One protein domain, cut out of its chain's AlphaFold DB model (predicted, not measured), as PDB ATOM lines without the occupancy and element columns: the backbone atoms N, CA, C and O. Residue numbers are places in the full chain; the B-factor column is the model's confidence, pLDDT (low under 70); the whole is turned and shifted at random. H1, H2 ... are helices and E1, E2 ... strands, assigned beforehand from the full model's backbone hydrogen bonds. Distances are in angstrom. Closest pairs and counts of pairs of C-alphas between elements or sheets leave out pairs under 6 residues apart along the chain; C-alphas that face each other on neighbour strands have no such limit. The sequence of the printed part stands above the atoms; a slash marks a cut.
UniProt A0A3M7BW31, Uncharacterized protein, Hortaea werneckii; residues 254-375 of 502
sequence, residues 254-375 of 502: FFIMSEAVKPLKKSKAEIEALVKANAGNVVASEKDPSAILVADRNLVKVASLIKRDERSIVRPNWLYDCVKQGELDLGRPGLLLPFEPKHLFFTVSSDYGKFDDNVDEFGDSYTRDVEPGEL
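AT A GLANCE: This is residues 254 to 375 of the 502 residues of an uncharacterized protein of Hortaea werneckii (UniProt A0A3M7BW31). Little regular structure: short parallel strands E1 and E2, residues 313 to 314 and E3 pair into a small core, with helices H1, H2 and H3 around it and H4 far out. The printed part has 122 residues, 46 in named elements, mixed, in the order E1 H1 E2 H2 H3 E3 H4. It is compact, radius of gyration of the C-alphas 14.5 A, spanning 37 by 33 by 26 A.

HOW THE PARTS SIT: E1, residues 254 to 256, and E2, residues 291 to 294, are parallel neighbours; N 255 and O 292, 2.9 A apart, are within hydrogen-bond range. With H1, residues 268 to 277, between them along the chain, they form a strand-helix-strand unit with a left-handed crossover. H3, residues 316 to 328, and H1 are close but not clearly touching; their closest C-alphas, Pro 316 and Ile 271, are 7.5 A apart. H2, residues 300 to 308, and E3, residues 344 to 346, have closest C-alphas Ile 306 and Phe 346, 6.9 A apart. H1, H2 and H3 have every O i to N i+4 pair within range.

IN THESE COORDINATES: H3 spans 19.0 A. C-alpha 254 is at (161.685, 81.119, 184.393); in H4, residues 372 to 375, C-alpha 375 is at (171.755, 106.312, 172.681).

THE WHOLE: The printed part has no cut. The link E3 to H4 is long. Residue 263 has pLDDT under 70.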
ATOM      1  N   PHE A 254     160.557  81.009 185.319       95.38
ATOM      2  CA  PHE A 254     161.685  81.119 184.393       95.38
ATOM      3  C   PHE A 254     162.428  79.801 184.264       95.38
ATOM      4  O   PHE A 254     162.776  79.164 185.260       95.38
ATOM      5  N   PHE A 255     162.754  79.429 183.027       94.19
ATOM      6  CA  PHE A 255     163.634  78.308 182.726       94.19
ATOM      7  C   PHE A 255     164.925  78.809 182.070       94.19
ATOM      8  O   PHE A 255     164.958  79.135 180.880       94.19
ATOM      9  N   ILE A 256     166.009  78.861 182.850       93.25
ATOM     10  CA  ILE A 256     167.299  79.412 182.412       93.25
ATOM     11  C   ILE A 256     168.190  78.291 181.861       93.25
ATOM     12  O   ILE A 256     168.610  77.366 182.566       93.25
ATOM     13  N   MET A 257     168.493  78.377 180.566       88.94
ATOM     14  CA  MET A 257     169.200  77.330 179.825       88.94
ATOM     15  C   MET A 257     170.699  77.586 179.682       88.94
ATOM     16  O   MET A 257     171.466  76.625 179.674       88.94
ATOM     17  N   SER A 258     171.135  78.844 179.572       88.38
ATOM     18  CA  SER A 258     172.546  79.182 179.348       88.38
ATOM     19  C   SER A 258     173.016  80.381 180.170       88.38
ATOM     20  O   SER A 258     172.218  81.168 180.663       88.38
ATOM     21  N   GLU A 259     174.337  80.533 180.265       86.25
ATOM     22  CA  GLU A 259     174.969  81.772 180.729       86.25
ATOM     23  C   GLU A 259     174.758  82.923 179.731       86.25
ATOM     24  O   GLU A 259     174.529  82.676 178.541       86.25
ATOM     25  N   ALA A 260     174.857  84.159 180.222       84.69
ATOM     26  CA  ALA A 260     174.853  85.374 179.417       84.69
ATOM     27  C   ALA A 260     176.270  85.670 178.915       84.69
ATOM     28  O   ALA A 260     177.242  85.550 179.668       84.69
ATOM     29  N   VAL A 261     176.402  86.048 177.645       77.44
ATOM     30  CA  VAL A 261     177.693  86.329 177.004       77.44
ATOM     31  C   VAL A 261     177.896  87.830 176.812       77.44
ATOM     32  O   VAL A 261     178.992  88.320 177.081       77.44
ATOM     33  N   LYS A 262     176.858  88.550 176.369       72.81
ATOM     34  CA  LYS A 262     176.857  90.006 176.153       72.81
ATOM     35  C   LYS A 262     175.527  90.612 176.635       72.81
ATOM     36  O   LYS A 262     174.521  89.907 176.587       72.81
ATOM     37  N   PRO A 263     175.487  91.886 177.068       66.50
ATOM     38  CA  PRO A 263     176.616  92.790 177.321       66.50
ATOM     39  C   PRO A 263     177.368  92.453 178.623       66.50
ATOM     40  O   PRO A 263     178.580  92.628 178.700       66.50
ATOM     41  N   LEU A 264     176.676  91.882 179.614       76.31
ATOM     42  CA  LEU A 264     177.242  91.475 180.902       76.31
ATOM     43  C   LEU A 264     177.377  89.953 180.972       76.31
ATOM     44  O   LEU A 264     176.383  89.223 180.957       76.31
ATOM     45  N   LYS A 265     178.617  89.468 181.091       84.94
ATOM     46  CA  LYS A 265     178.880  88.040 181.272       84.94
ATOM     47  C   LYS A 265     178.467  87.615 182.682       84.94
ATOM     48  O   LYS A 265     179.156  87.945 183.643       84.94
ATOM     49  N   LYS A 266     177.376  86.856 182.786       85.50
ATOM     50  CA  LYS A 266     176.910  86.237 184.034       85.50
ATOM     51  C   LYS A 266     176.678  84.752 183.825       85.50
ATOM     52  O   LYS A 266     176.111  84.330 182.817       85.50
ATOM     53  N   SER A 267     177.121  83.962 184.789       89.06
ATOM     54  CA  SER A 267     176.874  82.529 184.849       89.06
ATOM     55  C   SER A 267     175.383  82.232 185.013       89.06
ATOM     56  O   SER A 267     174.608  83.055 185.497       89.06
ATOM     57  N   LYS A 268     174.980  81.009 184.659       88.62
ATOM     58  CA  LYS A 268     173.604  80.539 184.855       88.62
ATOM     59  C   LYS A 268     173.124  80.726 186.305       88.62
ATOM     60  O   LYS A 268     172.028  81.227 186.511       88.62
ATOM     61  N   ALA A 269     173.956  80.376 187.287       87.94
ATOM     62  CA  ALA A 269     173.611  80.493 188.705       87.94
ATOM     63  C   ALA A 269     173.393  81.952 189.141       87.94
ATOM     64  O   ALA A 269     172.510  82.230 189.945       87.94
ATOM     65  N   GLU A 270     174.157  82.897 188.586       89.44
ATOM     66  CA  GLU A 270     173.974  84.328 188.861       89.44
ATOM     67  C   GLU A 270     172.679  84.869 188.243       89.44
ATOM     68  O   GLU A 270     172.032  85.722 188.845       89.44
ATOM     69  N   ILE A 271     172.271  84.364 187.074       90.62
ATOM     70  CA  ILE A 271     170.984  84.720 186.456       90.62
ATOM     71  C   ILE A 271     169.825  84.150 187.286       90.62
ATOM     72  O   ILE A 271     168.865  84.862 187.564       90.62
ATOM     73  N   GLU A 272     169.927  82.898 187.743       91.56
ATOM     74  CA  GLU A 272     168.926  82.287 188.628       91.56
ATOM     75  C   GLU A 272     168.811  83.032 189.962       91.56
ATOM     76  O   GLU A 272     167.705  83.261 190.450       91.56
ATOM     77  N   ALA A 273     169.944  83.442 190.539       89.69
ATOM     78  CA  ALA A 273     169.967  84.255 191.749       89.69
ATOM     79  C   ALA A 273     169.322  85.630 191.522       89.69
ATOM     80  O   ALA A 273     168.562  86.080 192.372       89.69
ATOM     81  N   LEU A 274     169.569  86.268 190.372       90.94
ATOM     82  CA  LEU A 274     168.954  87.546 190.004       90.94
ATOM     83  C   LEU A 274     167.432  87.431 189.861       90.94
ATOM     84  O   LEU A 274     166.715  88.289 190.366       90.94
ATOM     85  N   VAL A 275     166.933  86.368 189.228       91.94
ATOM     86  CA  VAL A 275     165.486  86.120 189.113       91.94
ATOM     87  C   VAL A 275     164.858  85.926 190.496       91.94
ATOM     88  O   VAL A 275     163.869  86.584 190.812       91.94
ATOM     89  N   LYS A 276     165.470  85.097 191.352       90.62
ATOM     90  CA  LYS A 276     164.984  84.845 192.720       90.62
ATOM     91  C   LYS A 276     165.008  86.096 193.597       90.62
ATOM     92  O   LYS A 276     164.061  86.336 194.341       90.62
ATOM     93  N   ALA A 277     166.064  86.901 193.496       88.81
ATOM     94  CA  ALA A 277     166.191  88.155 194.236       88.81
ATOM     95  C   ALA A 277     165.097  89.171 193.874       88.81
ATOM     96  O   ALA A 277     164.781  90.025 194.695       88.81
ATOM     97  N   ASN A 278     164.503  89.049 192.680       89.06
ATOM     98  CA  ASN A 278     163.452  89.935 192.185       89.06
ATOM     99  C   ASN A 278     162.049  89.287 192.173       89.06
ATOM    100  O   ASN A 278     161.202  89.634 191.351       89.06
ATOM    101  N   ALA A 279     161.812  88.337 193.090       89.00
ATOM    102  CA  ALA A 279     160.546  87.624 193.307       89.00
ATOM    103  C   ALA A 279     160.081  86.671 192.182       89.00
ATOM    104  O   ALA A 279     158.939  86.210 192.204       89.00
ATOM    105  N   GLY A 280     160.960  86.316 191.239       90.56
ATOM    106  CA  GLY A 280     160.678  85.319 190.204       90.56
ATOM    107  C   GLY A 280     160.979  83.886 190.644       90.56
ATOM    108  O   GLY A 280     161.884  83.629 191.443       90.56
ATOM    109  N   ASN A 281     160.250  82.924 190.082       92.12
ATOM    110  CA  ASN A 281     160.450  81.502 190.347       92.12
ATOM    111  C   ASN A 281     161.303  80.846 189.250       92.12
ATOM    112  O   ASN A 281     161.071  81.041 188.059       92.12
ATOM    113  N   VAL A 282     162.284  80.030 189.639       92.19
ATOM    114  CA  VAL A 282     163.157  79.311 188.699       92.19
ATOM    115  C   VAL A 282     162.733  77.851 188.646       92.19
ATOM    116  O   VAL A 282     162.880  77.119 189.624       92.19
ATOM    117  N   VAL A 283     162.251  77.413 187.485       91.56
ATOM    118  CA  VAL A 283     161.812  76.033 187.263       91.56
ATOM    119  C   VAL A 283     162.947  75.167 186.715       91.56
ATOM    120  O   VAL A 283     163.835  75.633 186.004       91.56
ATOM    121  N   ALA A 284     162.918  73.869 187.025       80.38
ATOM    122  CA  ALA A 284     163.947  72.915 186.596       80.38
ATOM    123  C   ALA A 284     163.684  72.292 185.209       80.38
ATOM    124  O   ALA A 284     164.556  71.616 184.658       80.38
ATOM    125  N   SER A 285     162.493  72.490 184.635       83.12
ATOM    126  CA  SER A 285     162.081  71.871 183.372       83.12
ATOM    127  C   SER A 285     161.406  72.874 182.448       83.12
ATOM    128  O   SER A 285     160.604  73.685 182.897       83.12
ATOM    129  N   GLU A 286     161.652  72.752 181.141       81.38
ATOM    130  CA  GLU A 286     160.926  73.524 180.134       81.38
ATOM    131  C   GLU A 286     159.456  73.105 180.015       81.38
ATOM    132  O   GLU A 286     158.704  73.769 179.317       81.38
ATOM    133  N   LYS A 287     159.034  71.983 180.612       81.75
ATOM    134  CA  LYS A 287     157.668  71.454 180.445       81.75
ATOM    135  C   LYS A 287     156.588  72.330 181.073       81.75
ATOM    136  O   LYS A 287     155.419  72.130 180.766       81.75
ATOM    137  N   ASP A 288     156.968  73.263 181.939       84.62
ATOM    138  CA  ASP A 288     156.038  74.247 182.469       84.62
ATOM    139  C   ASP A 288     155.595  75.198 181.336       84.62
ATOM    140  O   ASP A 288     156.446  75.871 180.739       84.62
ATOM    141  N   PRO A 289     154.294  75.243 180.991       84.19
ATOM    142  CA  PRO A 289     153.788  76.109 179.930       84.19
ATOM    143  C   PRO A 289     153.869  77.596 180.292       84.19
ATOM    144  O   PRO A 289     153.931  78.428 179.393       84.19
ATOM    145  N   SER A 290     153.903  77.929 181.584       86.50
ATOM    146  CA  SER A 290     153.991  79.306 182.079       86.50
ATOM    147  C   SER A 290     155.429  79.824 182.189       86.50
ATOM    148  O   SER A 290     155.641  80.987 182.525       86.50
ATOM    149  N   ALA A 291     156.427  78.974 181.917       91.44
ATOM    150  CA  ALA A 291     157.825  79.340 182.072       91.44
ATOM    151  C   ALA A 291     158.375  80.113 180.869       91.44
ATOM    152  O   ALA A 291     158.365  79.631 179.732       91.44
ATOM    153  N   ILE A 292     158.963  81.274 181.150       93.31
ATOM    154  CA  ILE A 292     159.723  82.071 180.191       93.31
ATOM    155  C   ILE A 292     161.075  81.393 179.956       93.31
ATOM    156  O   ILE A 292     161.843  81.130 180.889       93.31
ATOM    157  N   LEU A 293     161.369  81.092 178.694       94.69
ATOM    158  CA  LEU A 293     162.585  80.397 178.286       94.69
ATOM    159  C   LEU A 293     163.722  81.399 178.079       94.69
ATOM    160  O   LEU A 293     163.621  82.271 177.220       94.69
ATOM    161  N   VAL A 294     164.823  81.245 178.822       94.62
ATOM    162  CA  VAL A 294     165.950  82.192 178.782       94.62
ATOM    163  C   VAL A 294     167.227  81.522 178.269       94.62
ATOM    164  O   VAL A 294     167.712  80.554 178.864       94.62
ATOM    165  N   ALA A 295     167.803  82.045 177.180       93.44
ATOM    166  CA  ALA A 295     169.098  81.613 176.644       93.44
ATOM    167  C   ALA A 295     169.812  82.697 175.825       93.44
ATOM    168  O   ALA A 295     169.196  83.532 175.176       93.44
ATOM    169  N   ASP A 296     171.141  82.616 175.804       91.38
ATOM    170  CA  ASP A 296     172.044  83.447 174.993       91.38
ATOM    171  C   ASP A 296     173.032  82.604 174.162       91.38
ATOM    172  O   ASP A 296     173.869  83.119 173.422       91.38
ATOM    173  N   ARG A 297     172.963  81.270 174.280       88.00
ATOM    174  CA  ARG A 297     173.794  80.335 173.517       88.00
ATOM    175  C   ARG A 297     172.959  79.288 172.813       88.00
ATOM    176  O   ARG A 297     172.007  78.748 173.372       88.00
ATOM    177  N   ASN A 298     173.417  78.911 171.624       86.88
ATOM    178  CA  ASN A 298     172.818  77.839 170.841       86.88
ATOM    179  C   ASN A 298     173.237  76.454 171.375       86.88
ATOM    180  O   ASN A 298     174.083  75.766 170.806       86.88
ATOM    181  N   LEU A 299     172.693  76.078 172.534       89.19
ATOM    182  CA  LEU A 299     172.849  74.743 173.117       89.19
ATOM    183  C   LEU A 299     171.979  73.727 172.364       89.19
ATOM    184  O   LEU A 299     170.973  74.095 171.767       89.19
ATOM    185  N   VAL A 300     172.288  72.429 172.460       85.19
ATOM    186  CA  VAL A 300     171.503  71.358 171.800       85.19
ATOM    187  C   VAL A 300     170.013  71.441 172.151       85.19
ATOM    188  O   VAL A 300     169.151  71.277 171.291       85.19
ATOM    189  N   LYS A 301     169.707  71.751 173.416       86.25
ATOM    190  CA  LYS A 301     168.334  71.928 173.897       86.25
ATOM    191  C   LYS A 301     167.651  73.158 173.294       86.25
ATOM    192  O   LYS A 301     166.501  73.064 172.887       86.25
ATOM    193  N   VAL A 302     168.378  74.268 173.175       90.12
ATOM    194  CA  VAL A 302     167.904  75.503 172.534       90.12
ATOM    195  C   VAL A 302     167.639  75.254 171.049       90.12
ATOM    196  O   VAL A 302     166.545  75.527 170.579       90.12
ATOM    197  N   ALA A 303     168.569  74.615 170.335       89.94
ATOM    198  CA  ALA A 303     168.387  74.226 168.937       89.94
ATOM    199  C   ALA A 303     167.181  73.291 168.732       89.94
ATOM    200  O   ALA A 303     166.484  73.388 167.726       89.94
ATOM    201  N   SER A 304     166.932  72.378 169.676       91.19
ATOM    202  CA  SER A 304     165.763  71.493 169.656       91.19
ATOM    203  C   SER A 304     164.455  72.271 169.824       91.19
ATOM    204  O   SER A 304     163.508  72.015 169.091       91.19
ATOM    205  N   LEU A 305     164.414  73.247 170.736       89.88
ATOM    206  CA  LEU A 305     163.246  74.107 170.953       89.88
ATOM    207  C   LEU A 305     162.975  75.027 169.756       89.88
ATOM    208  O   LEU A 305     161.832  75.126 169.327       89.88
ATOM    209  N   ILE A 306     164.027  75.598 169.163       92.50
ATOM    210  CA  ILE A 306     163.937  76.395 167.931       92.50
ATOM    211  C   ILE A 306     163.323  75.569 166.797       92.50
ATOM    212  O   ILE A 306     162.436  76.036 166.099       92.50
ATOM    213  N   LYS A 307     163.748  74.309 166.634       91.81
ATOM    214  CA  LYS A 307     163.195  73.414 165.604       91.81
ATOM    215  C   LYS A 307     161.731  73.041 165.826       91.81
ATOM    216  O   LYS A 307     161.076  72.665 164.862       91.81
ATOM    217  N   ARG A 308     161.255  73.060 167.073       91.19
ATOM    218  CA  ARG A 308     159.843  72.798 167.388       91.19
ATOM    219  C   ARG A 308     158.962  73.996 167.064       91.19
ATOM    220  O   ARG A 308     157.794  73.785 166.785       91.19
ATOM    221  N   ASP A 309     159.522  75.207 167.091       90.94
ATOM    222  CA  ASP A 309     158.815  76.452 166.770       90.94
ATOM    223  C   ASP A 309     157.536  76.667 167.611       90.94
ATOM    224  O   ASP A 309     156.535  77.212 167.163       90.94
ATOM    225  N   GLU A 310     157.561  76.200 168.863       89.50
ATOM    226  CA  GLU A 310     156.403  76.237 169.772       89.50
ATOM    227  C   GLU A 310     156.447  77.419 170.746       89.50
ATOM    228  O   GLU A 310     155.405  77.909 171.173       89.50
ATOM    229  N   ARG A 311     157.650  77.848 171.160       90.44
ATOM    230  CA  ARG A 311     157.833  78.912 172.159       90.44
ATOM    231  C   ARG A 311     159.036  79.793 171.864       90.44
ATOM    232  O   ARG A 311     160.106  79.296 171.510       90.44
ATOM    233  N   SER A 312     158.854  81.089 172.090       93.19
ATOM    234  CA  SER A 312     159.904  82.097 171.960       93.19
ATOM    235  C   SER A 312     160.943  81.952 173.075       93.19
ATOM    236  O   SER A 312     160.643  81.521 174.192       93.19
ATOM    237  N   ILE A 313     162.187  82.298 172.759       94.50
ATOM    238  CA  ILE A 313     163.330  82.248 173.669       94.50
ATOM    239  C   ILE A 313     163.876  83.663 173.812       94.50
ATOM    240  O   ILE A 313     164.205  84.317 172.821       94.50
ATOM    241  N   VAL A 314     164.010  84.112 175.052       95.19
ATOM    242  CA  VAL A 314     164.432  85.468 175.404       95.19
ATOM    243  C   VAL A 314     165.890  85.448 175.865       95.19
ATOM    244  O   VAL A 314     166.358  84.499 176.498       95.19
ATOM    245  N   ARG A 315     166.638  86.500 175.546       94.94
ATOM    246  CA  ARG A 315     168.005  86.709 176.018       94.94
ATOM    247  C   ARG A 315     168.001  87.157 177.481       94.94
ATOM    248  O   ARG A 315     167.129  87.926 177.881       94.94
ATOM    249  N   PRO A 316     169.031  86.804 178.268       93.75
ATOM    250  CA  PRO A 316     169.204  87.325 179.624       93.75
ATOM    251  C   PRO A 316     169.246  88.859 179.708       93.75
ATOM    252  O   PRO A 316     168.974  89.390 180.778       93.75
ATOM    253  N   ASN A 317     169.565  89.563 178.610       91.50
ATOM    254  CA  ASN A 317     169.581  91.028 178.574       91.50
ATOM    255  C   ASN A 317     168.256  91.644 179.038       91.50
ATOM    256  O   ASN A 317     168.268  92.583 179.820       91.50
ATOM    257  N   TRP A 318     167.128  91.057 178.636       93.50
ATOM    258  CA  TRP A 318     165.806  91.529 179.047       93.50
ATOM    259  C   TRP A 318     165.608  91.494 180.565       93.50
ATOM    260  O   TRP A 318     165.008  92.401 181.129       93.50
ATOM    261  N   LEU A 319     166.155  90.480 181.247       92.56
ATOM    262  CA  LEU A 319     166.079  90.400 182.707       92.56
ATOM    263  C   LEU A 319     166.845  91.550 183.364       92.56
ATOM    264  O   LEU A 319     166.413  92.069 184.387       92.56
ATOM    265  N   TYR A 320     167.989  91.931 182.794       90.44
ATOM    266  CA  TYR A 320     168.780  93.049 183.302       90.44
ATOM    267  C   TYR A 320     168.057  94.373 183.084       90.44
ATOM    268  O   TYR A 320     167.985  95.168 184.015       90.44
ATOM    269  N   ASP A 321     167.473  94.556 181.901       90.38
ATOM    270  CA  ASP A 321     166.716  95.756 181.556       90.38
ATOM    271  C   ASP A 321     165.462  95.886 182.443       90.38
ATOM    272  O   ASP A 321     165.213  96.960 182.982       90.38
ATOM    273  N   CYS A 322     164.747  94.786 182.723       91.44
ATOM    274  CA  CYS A 322     163.605  94.776 183.651       91.44
ATOM    275  C   CYS A 322     163.995  95.157 185.082       91.44
ATOM    276  O   CYS A 322     163.315  95.961 185.712       91.44
ATOM    277  N   VAL A 323     165.069  94.561 185.618       89.69
ATOM    278  CA  VAL A 323     165.517  94.858 186.988       89.69
ATOM    279  C   VAL A 323     165.948  96.309 187.091       89.69
ATOM    280  O   VAL A 323     165.537  97.005 188.009       89.69
ATOM    281  N   LYS A 324     166.727  96.782 186.121       88.69
ATOM    282  CA  LYS A 324     167.222  98.151 186.098       88.69
ATOM    283  C   LYS A 324     166.097  99.176 185.983       88.69
ATOM    284  O   LYS A 324     166.094 100.145 186.732       88.69
ATOM    285  N   GLN A 325     165.134  98.954 185.089       89.25
ATOM    286  CA  GLN A 325     163.967  99.827 184.994       89.25
ATOM    287  C   GLN A 325     163.151  99.783 186.292       89.25
ATOM    288  O   GLN A 325     162.761 100.821 186.808       89.25
ATOM    289  N   GLY A 326     162.983  98.602 186.895       87.88
ATOM    290  CA  GLY A 326     162.331  98.460 188.197       87.88
ATOM    291  C   GLY A 326     163.038  99.189 189.342       87.88
ATOM    292  O   GLY A 326     162.376  99.637 190.275       87.88
ATOM    293  N   GLU A 327     164.368  99.317 189.290       87.31
ATOM    294  CA  GLU A 327     165.140 100.132 190.235       87.31
ATOM    295  C   GLU A 327     164.879 101.633 190.028       87.31
ATOM    296  O   GLU A 327     164.747 102.367 191.007       87.31
ATOM    297  N   LEU A 328     164.759 102.092 188.777       85.38
ATOM    298  CA  LEU A 328     164.418 103.485 188.451       85.38
ATOM    299  C   LEU A 328     162.970 103.827 188.829       85.38
ATOM    300  O   LEU A 328     162.694 104.909 189.344       85.38
ATOM    301  N   ASP A 329     162.061 102.873 188.644       84.75
ATOM    302  CA  ASP A 329     160.638 103.000 188.952       84.75
ATOM    303  C   ASP A 329     160.296 102.645 190.411       84.75
ATOM    304  O   ASP A 329     159.126 102.446 190.753       84.75
ATOM    305  N   LEU A 330     161.285 102.602 191.314       81.75
ATOM    306  CA  LEU A 330     161.053 102.411 192.748       81.75
ATOM    307  C   LEU A 330     160.051 103.451 193.283       81.75
ATOM    308  O   LEU A 330     160.319 104.650 193.322       81.75
ATOM    309  N   GLY A 331     158.887 102.975 193.734       74.81
ATOM    310  CA  GLY A 331     157.783 103.814 194.221       74.81
ATOM    311  C   GLY A 331     156.653 104.041 193.208       74.81
ATOM    312  O   GLY A 331     155.631 104.621 193.571       74.81
ATOM    313  N   ARG A 332     156.791 103.549 191.974       80.12
ATOM    314  CA  ARG A 332     155.734 103.477 190.953       80.12
ATOM    315  C   ARG A 332     155.183 102.044 190.850       80.12
ATOM    316  O   ARG A 332     155.769 101.119 191.419       80.12
ATOM    317  N   PRO A 333     154.041 101.822 190.171       75.56
ATOM    318  CA  PRO A 333     153.568 100.470 189.885       75.56
ATOM    319  C   PRO A 333     154.633  99.676 189.122       75.56
ATOM    320  O   PRO A 333     155.098 100.120 188.076       75.56
ATOM    321  N   GLY A 334     155.015  98.508 189.643       70.00
ATOM    322  CA  GLY A 334     155.984  97.630 188.990       70.00
ATOM    323  C   GLY A 334     155.398  97.045 187.711       70.00
ATOM    324  O   GLY A 334     154.617  96.097 187.769       70.00
ATOM    325  N   LEU A 335     155.753  97.627 186.568       81.25
ATOM    326  CA  LEU A 335     155.381  97.131 185.248       81.25
ATOM    327  C   LEU A 335     156.528  96.303 184.674       81.25
ATOM    328  O   LEU A 335     157.694  96.684 184.747       81.25
ATOM    329  N   LEU A 336     156.186  95.150 184.106       89.62
ATOM    330  CA  LEU A 336     157.143  94.315 183.396       89.62
ATOM    331  C   LEU A 336     157.394  94.912 182.009       89.62
ATOM    332  O   LEU A 336     156.438  95.194 181.285       89.62
ATOM    333  N   LEU A 337     158.664  95.051 181.625       91.88
ATOM    334  CA  LEU A 337     159.003  95.547 180.296       91.88
ATOM    335  C   LEU A 337     158.513  94.583 179.204       91.88
ATOM    336  O   LEU A 337     158.746  93.369 179.318       91.88
ATOM    337  N   PRO A 338     157.899  95.096 178.122       93.06
ATOM    338  CA  PRO A 338     157.581  94.284 176.960       93.06
ATOM    339  C   PRO A 338     158.859  93.731 176.313       93.06
ATOM    340  O   PRO A 338     159.971  94.226 176.514       93.06
ATOM    341  N   PHE A 339     158.716  92.664 175.527       93.56
ATOM    342  CA  PHE A 339     159.841  92.167 174.744       93.56
ATOM    343  C   PHE A 339     160.133  93.117 173.588       93.56
ATOM    344  O   PHE A 339     159.226  93.563 172.899       93.56
ATOM    345  N   GLU A 340     161.413  93.357 173.344       92.69
ATOM    346  CA  GLU A 340     161.899  94.171 172.229       92.69
ATOM    347  C   GLU A 340     162.701  93.264 171.290       92.69
ATOM    348  O   GLU A 340     163.204  92.226 171.738       92.69
ATOM    349  N   PRO A 341     162.921  93.643 170.022       90.94
ATOM    350  CA  PRO A 341     163.674  92.817 169.079       90.94
ATOM    351  C   PRO A 341     165.058  92.399 169.605       90.94
ATOM    352  O   PRO A 341     165.456  91.238 169.486       90.94
ATOM    353  N   LYS A 342     165.762  93.301 170.304       88.94
ATOM    354  CA  LYS A 342     167.076  93.023 170.917       88.94
ATOM    355  C   LYS A 342     167.028  91.969 172.035       88.94
ATOM    356  O   LYS A 342     168.030  91.312 172.324       88.94
ATOM    357  N   HIS A 343     165.871  91.801 172.673       92.69
ATOM    358  CA  HIS A 343     165.640  90.839 173.749       92.69
ATOM    359  C   HIS A 343     165.404  89.427 173.234       92.69
ATOM    360  O   HIS A 343     165.554  88.472 173.991       92.69
ATOM    361  N   LEU A 344     165.058  89.264 171.962       93.31
ATOM    362  CA  LEU A 344     164.649  87.979 171.426       93.31
ATOM    363  C   LEU A 344     165.883  87.203 170.945       93.31
ATOM    364  O   LEU A 344     166.709  87.669 170.159       93.31
ATOM    365  N   PHE A 345     166.051  85.991 171.476       93.19
ATOM    366  CA  PHE A 345     167.018  85.026 170.951       93.19
ATOM    367  C   PHE A 345     166.399  84.242 169.791       93.19
ATOM    368  O   PHE A 345     167.071  83.952 168.802       93.19
ATOM    369  N   PHE A 346     165.119  83.900 169.933       93.88
ATOM    370  CA  PHE A 346     164.300  83.248 168.925       93.88
ATOM    371  C   PHE A 346     162.836  83.630 169.140       93.88
ATOM    372  O   PHE A 346     162.352  83.591 170.271       93.88
ATOM    373  N   THR A 347     162.138  83.934 168.053       92.88
ATOM    374  CA  THR A 347     160.700  84.211 168.048       92.88
ATOM    375  C   THR A 347     160.015  83.137 167.229       92.88
ATOM    376  O   THR A 347     160.527  82.762 166.170       92.88
ATOM    377  N   VAL A 348     158.886  82.641 167.731       93.19
ATOM    378  CA  VAL A 348     158.077  81.664 167.000       93.19
ATOM    379  C   VAL A 348     157.467  82.273 165.750       93.19
ATOM    380  O   VAL A 348     157.150  83.464 165.733       93.19
ATOM    381  N   SER A 349     157.226  81.444 164.734       90.88
ATOM    382  CA  SER A 349     156.691  81.926 163.456       90.88
ATOM    383  C   SER A 349     155.346  82.649 163.566       90.88
ATOM    384  O   SER A 349     155.039  83.509 162.744       90.88
ATOM    385  N   SER A 350     154.547  82.321 164.582       90.69
ATOM    386  CA  SER A 350     153.252  82.951 164.858       90.69
ATOM    387  C   SER A 350     153.347  84.347 165.482       90.69
ATOM    388  O   SER A 350     152.394  85.111 165.370       90.69
ATOM    389  N   ASP A 351     154.478  84.688 166.104       89.06
ATOM    390  CA  ASP A 351     154.711  85.965 166.791       89.06
ATOM    391  C   ASP A 351     155.711  86.864 166.026       89.06
ATOM    392  O   ASP A 351     156.168  87.876 166.564       89.06
ATOM    393  N   TYR A 352     156.085  86.532 164.782       87.62
ATOM    394  CA  TYR A 352     156.946  87.410 163.978       87.62
ATOM    395  C   TYR A 352     156.290  88.777 163.746       87.62
ATOM    396  O   TYR A 352     155.119  88.860 163.386       87.62
ATOM    397  N   GLY A 353     157.055  89.851 163.967       85.50
ATOM    398  CA  GLY A 353     156.589  91.238 163.862       85.50
ATOM    399  C   GLY A 353     155.842  91.764 165.091       85.50
ATOM    400  O   GLY A 353     155.705  92.967 165.254       85.50
ATOM    401  N   LYS A 354     155.404  90.897 166.012       89.88
ATOM    402  CA  LYS A 354     154.591  91.291 167.179       89.88
ATOM    403  C   LYS A 354     155.303  92.229 168.155       89.88
ATOM    404  O   LYS A 354     154.650  92.945 168.906       89.88
ATOM    405  N   PHE A 355     156.628  92.149 168.207       90.50
ATOM    406  CA  PHE A 355     157.452  92.892 169.159       90.50
ATOM    407  C   PHE A 355     158.188  94.066 168.514       90.50
ATOM    408  O   PHE A 355     158.876  94.797 169.222       90.50
ATOM    409  N   ASP A 356     158.051  94.237 167.199       88.50
ATOM    410  CA  ASP A 356     158.767  95.264 166.445       88.50
ATOM    411  C   ASP A 356     158.196  96.658 166.755       88.50
ATOM    412  O   ASP A 356     158.951  97.619 166.814       88.50
ATOM    413  N   ASP A 357     156.905  96.742 167.100       90.94
ATOM    414  CA  ASP A 357     156.215  97.988 167.477       90.94
ATOM    415  C   ASP A 357     156.561  98.496 168.897       90.94
ATOM    416  O   ASP A 357     156.081  99.547 169.320       90.94
ATOM    417  N   ASN A 358     157.365  97.753 169.670       91.56
ATOM    418  CA  ASN A 358     157.788  98.173 171.016       91.56
ATOM    419  C   ASN A 358     158.998  99.121 170.999       91.56
ATOM    420  O   ASN A 358     159.395  99.626 172.053       91.56
ATOM    421  N   VAL A 359     159.582  99.341 169.822       92.62
ATOM    422  CA  VAL A 359     160.692 100.262 169.586       92.62
ATOM    423  C   VAL A 359     160.356 101.200 168.425       92.62
ATOM    424  O   VAL A 359     159.468 100.906 167.625       92.62
ATOM    425  N   ASP A 360     161.050 102.329 168.335       91.12
ATOM    426  CA  ASP A 360     160.910 103.260 167.217       91.12
ATOM    427  C   ASP A 360     161.572 102.747 165.923       91.12
ATOM    428  O   ASP A 360     162.136 101.650 165.865       91.12
ATOM    429  N   GLU A 361     161.528 103.557 164.857       87.88
ATOM    430  CA  GLU A 361     162.118 103.199 163.558       87.88
ATOM    431  C   GLU A 361     163.645 102.970 163.606       87.88
ATOM    432  O   GLU A 361     164.210 102.385 162.678       87.88
ATOM    433  N   PHE A 362     164.309 103.415 164.675       87.88
ATOM    434  CA  PHE A 362     165.747 103.310 164.895       87.88
ATOM    435  C   PHE A 362     166.121 102.310 165.998       87.88
ATOM    436  O   PHE A 362     167.309 102.058 166.199       87.88
ATOM    437  N   GLY A 363     165.142 101.692 166.664       87.00
ATOM    438  CA  GLY A 363     165.354 100.730 167.743       87.00
ATOM    439  C   GLY A 363     165.415 101.337 169.149       87.00
ATOM    440  O   GLY A 363     165.833 100.638 170.076       87.00
ATOM    441  N   ASP A 364     165.016 102.600 169.320       90.62
ATOM    442  CA  ASP A 364     164.841 103.238 170.627       90.62
ATOM    443  C   ASP A 364     163.584 102.708 171.334       90.62
ATOM    444  O   ASP A 364     162.544 102.507 170.712       90.62
ATOM    445  N   SER A 365     163.666 102.450 172.639       91.69
ATOM    446  CA  SER A 365     162.559 101.838 173.381       91.69
ATOM    447  C   SER A 365     161.535 102.874 173.820       91.69
ATOM    448  O   SER A 365     161.879 103.875 174.439       91.69
ATOM    449  N   TYR A 366     160.248 102.571 173.638       91.12
ATOM    450  CA  TYR A 366     159.170 103.411 174.169       91.12
ATOM    451  C   TYR A 366     158.925 103.246 175.675       91.12
ATOM    452  O   TYR A 366     158.191 104.035 176.268       91.12
ATOM    453  N   THR A 367     159.460 102.190 176.293       89.19
ATOM    454  CA  THR A 367     159.050 101.766 177.648       89.19
ATOM    455  C   THR A 367     160.187 101.684 178.655       89.19
ATOM    456  O   THR A 367     159.939 101.449 179.837       89.19
ATOM    457  N   ARG A 368     161.425 101.875 178.202       89.06
ATOM    458  CA  ARG A 368     162.633 101.751 179.009       89.06
ATOM    459  C   ARG A 368     163.519 102.965 178.801       89.06
ATOM    460  O   ARG A 368     163.758 103.365 177.666       89.06
ATOM    461  N   ASP A 369     164.119 103.438 179.885       87.31
ATOM    462  CA  ASP A 369     165.099 104.513 179.822       87.31
ATOM    463  C   ASP A 369     166.389 104.041 179.124       87.31
ATOM    464  O   ASP A 369     167.009 103.026 179.484       87.31
ATOM    465  N   VAL A 370     166.814 104.796 178.109       86.44
ATOM    466  CA  VAL A 370     168.030 104.524 177.337       86.44
ATOM    467  C   VAL A 370     169.237 105.213 177.962       86.44
ATOM    468  O   VAL A 370     169.203 106.381 178.345       86.44
ATOM    469  N   GLU A 371     170.344 104.478 178.077       84.81
ATOM    470  CA  GLU A 371     171.588 105.045 178.598       84.81
ATOM    471  C   GLU A 371     172.327 105.875 177.548       84.81
ATOM    472  O   GLU A 371     172.294 105.528 176.367       84.81
ATOM    473  N   PRO A 372     173.146 106.864 177.957       86.38
ATOM    474  CA  PRO A 372     173.953 107.650 177.021       86.38
ATOM    475  C   PRO A 372     174.812 106.803 176.068       86.38
ATOM    476  O   PRO A 372     174.988 107.156 174.905       86.38
ATOM    477  N   GLY A 373     175.346 105.671 176.543       86.44
ATOM    478  CA  GLY A 373     176.143 104.764 175.713       86.44
ATOM    479  C   GLY A 373     175.325 104.014 174.659       86.44
ATOM    480  O   GLY A 373     175.824 103.771 173.562       86.44
ATOM    481  N   GLU A 374     174.080 103.668 174.979       85.62
ATOM    482  CA  GLU A 374     173.154 103.010 174.058       85.62
ATOM    483  C   GLU A 374     172.566 104.015 173.067       85.62
ATOM    484  O   GLU A 374     172.578 103.753 171.869       85.62
ATOM    485  N   LEU A 375     172.196 105.210 173.533       89.25
ATOM    486  CA  LEU A 375     171.755 106.312 172.681       89.25
ATOM    487  C   LEU A 375     172.830 106.696 171.654       89.25
ATOM    488  O   LEU A 375     172.543 106.887 170.476       89.25
TER     489      LEU A 375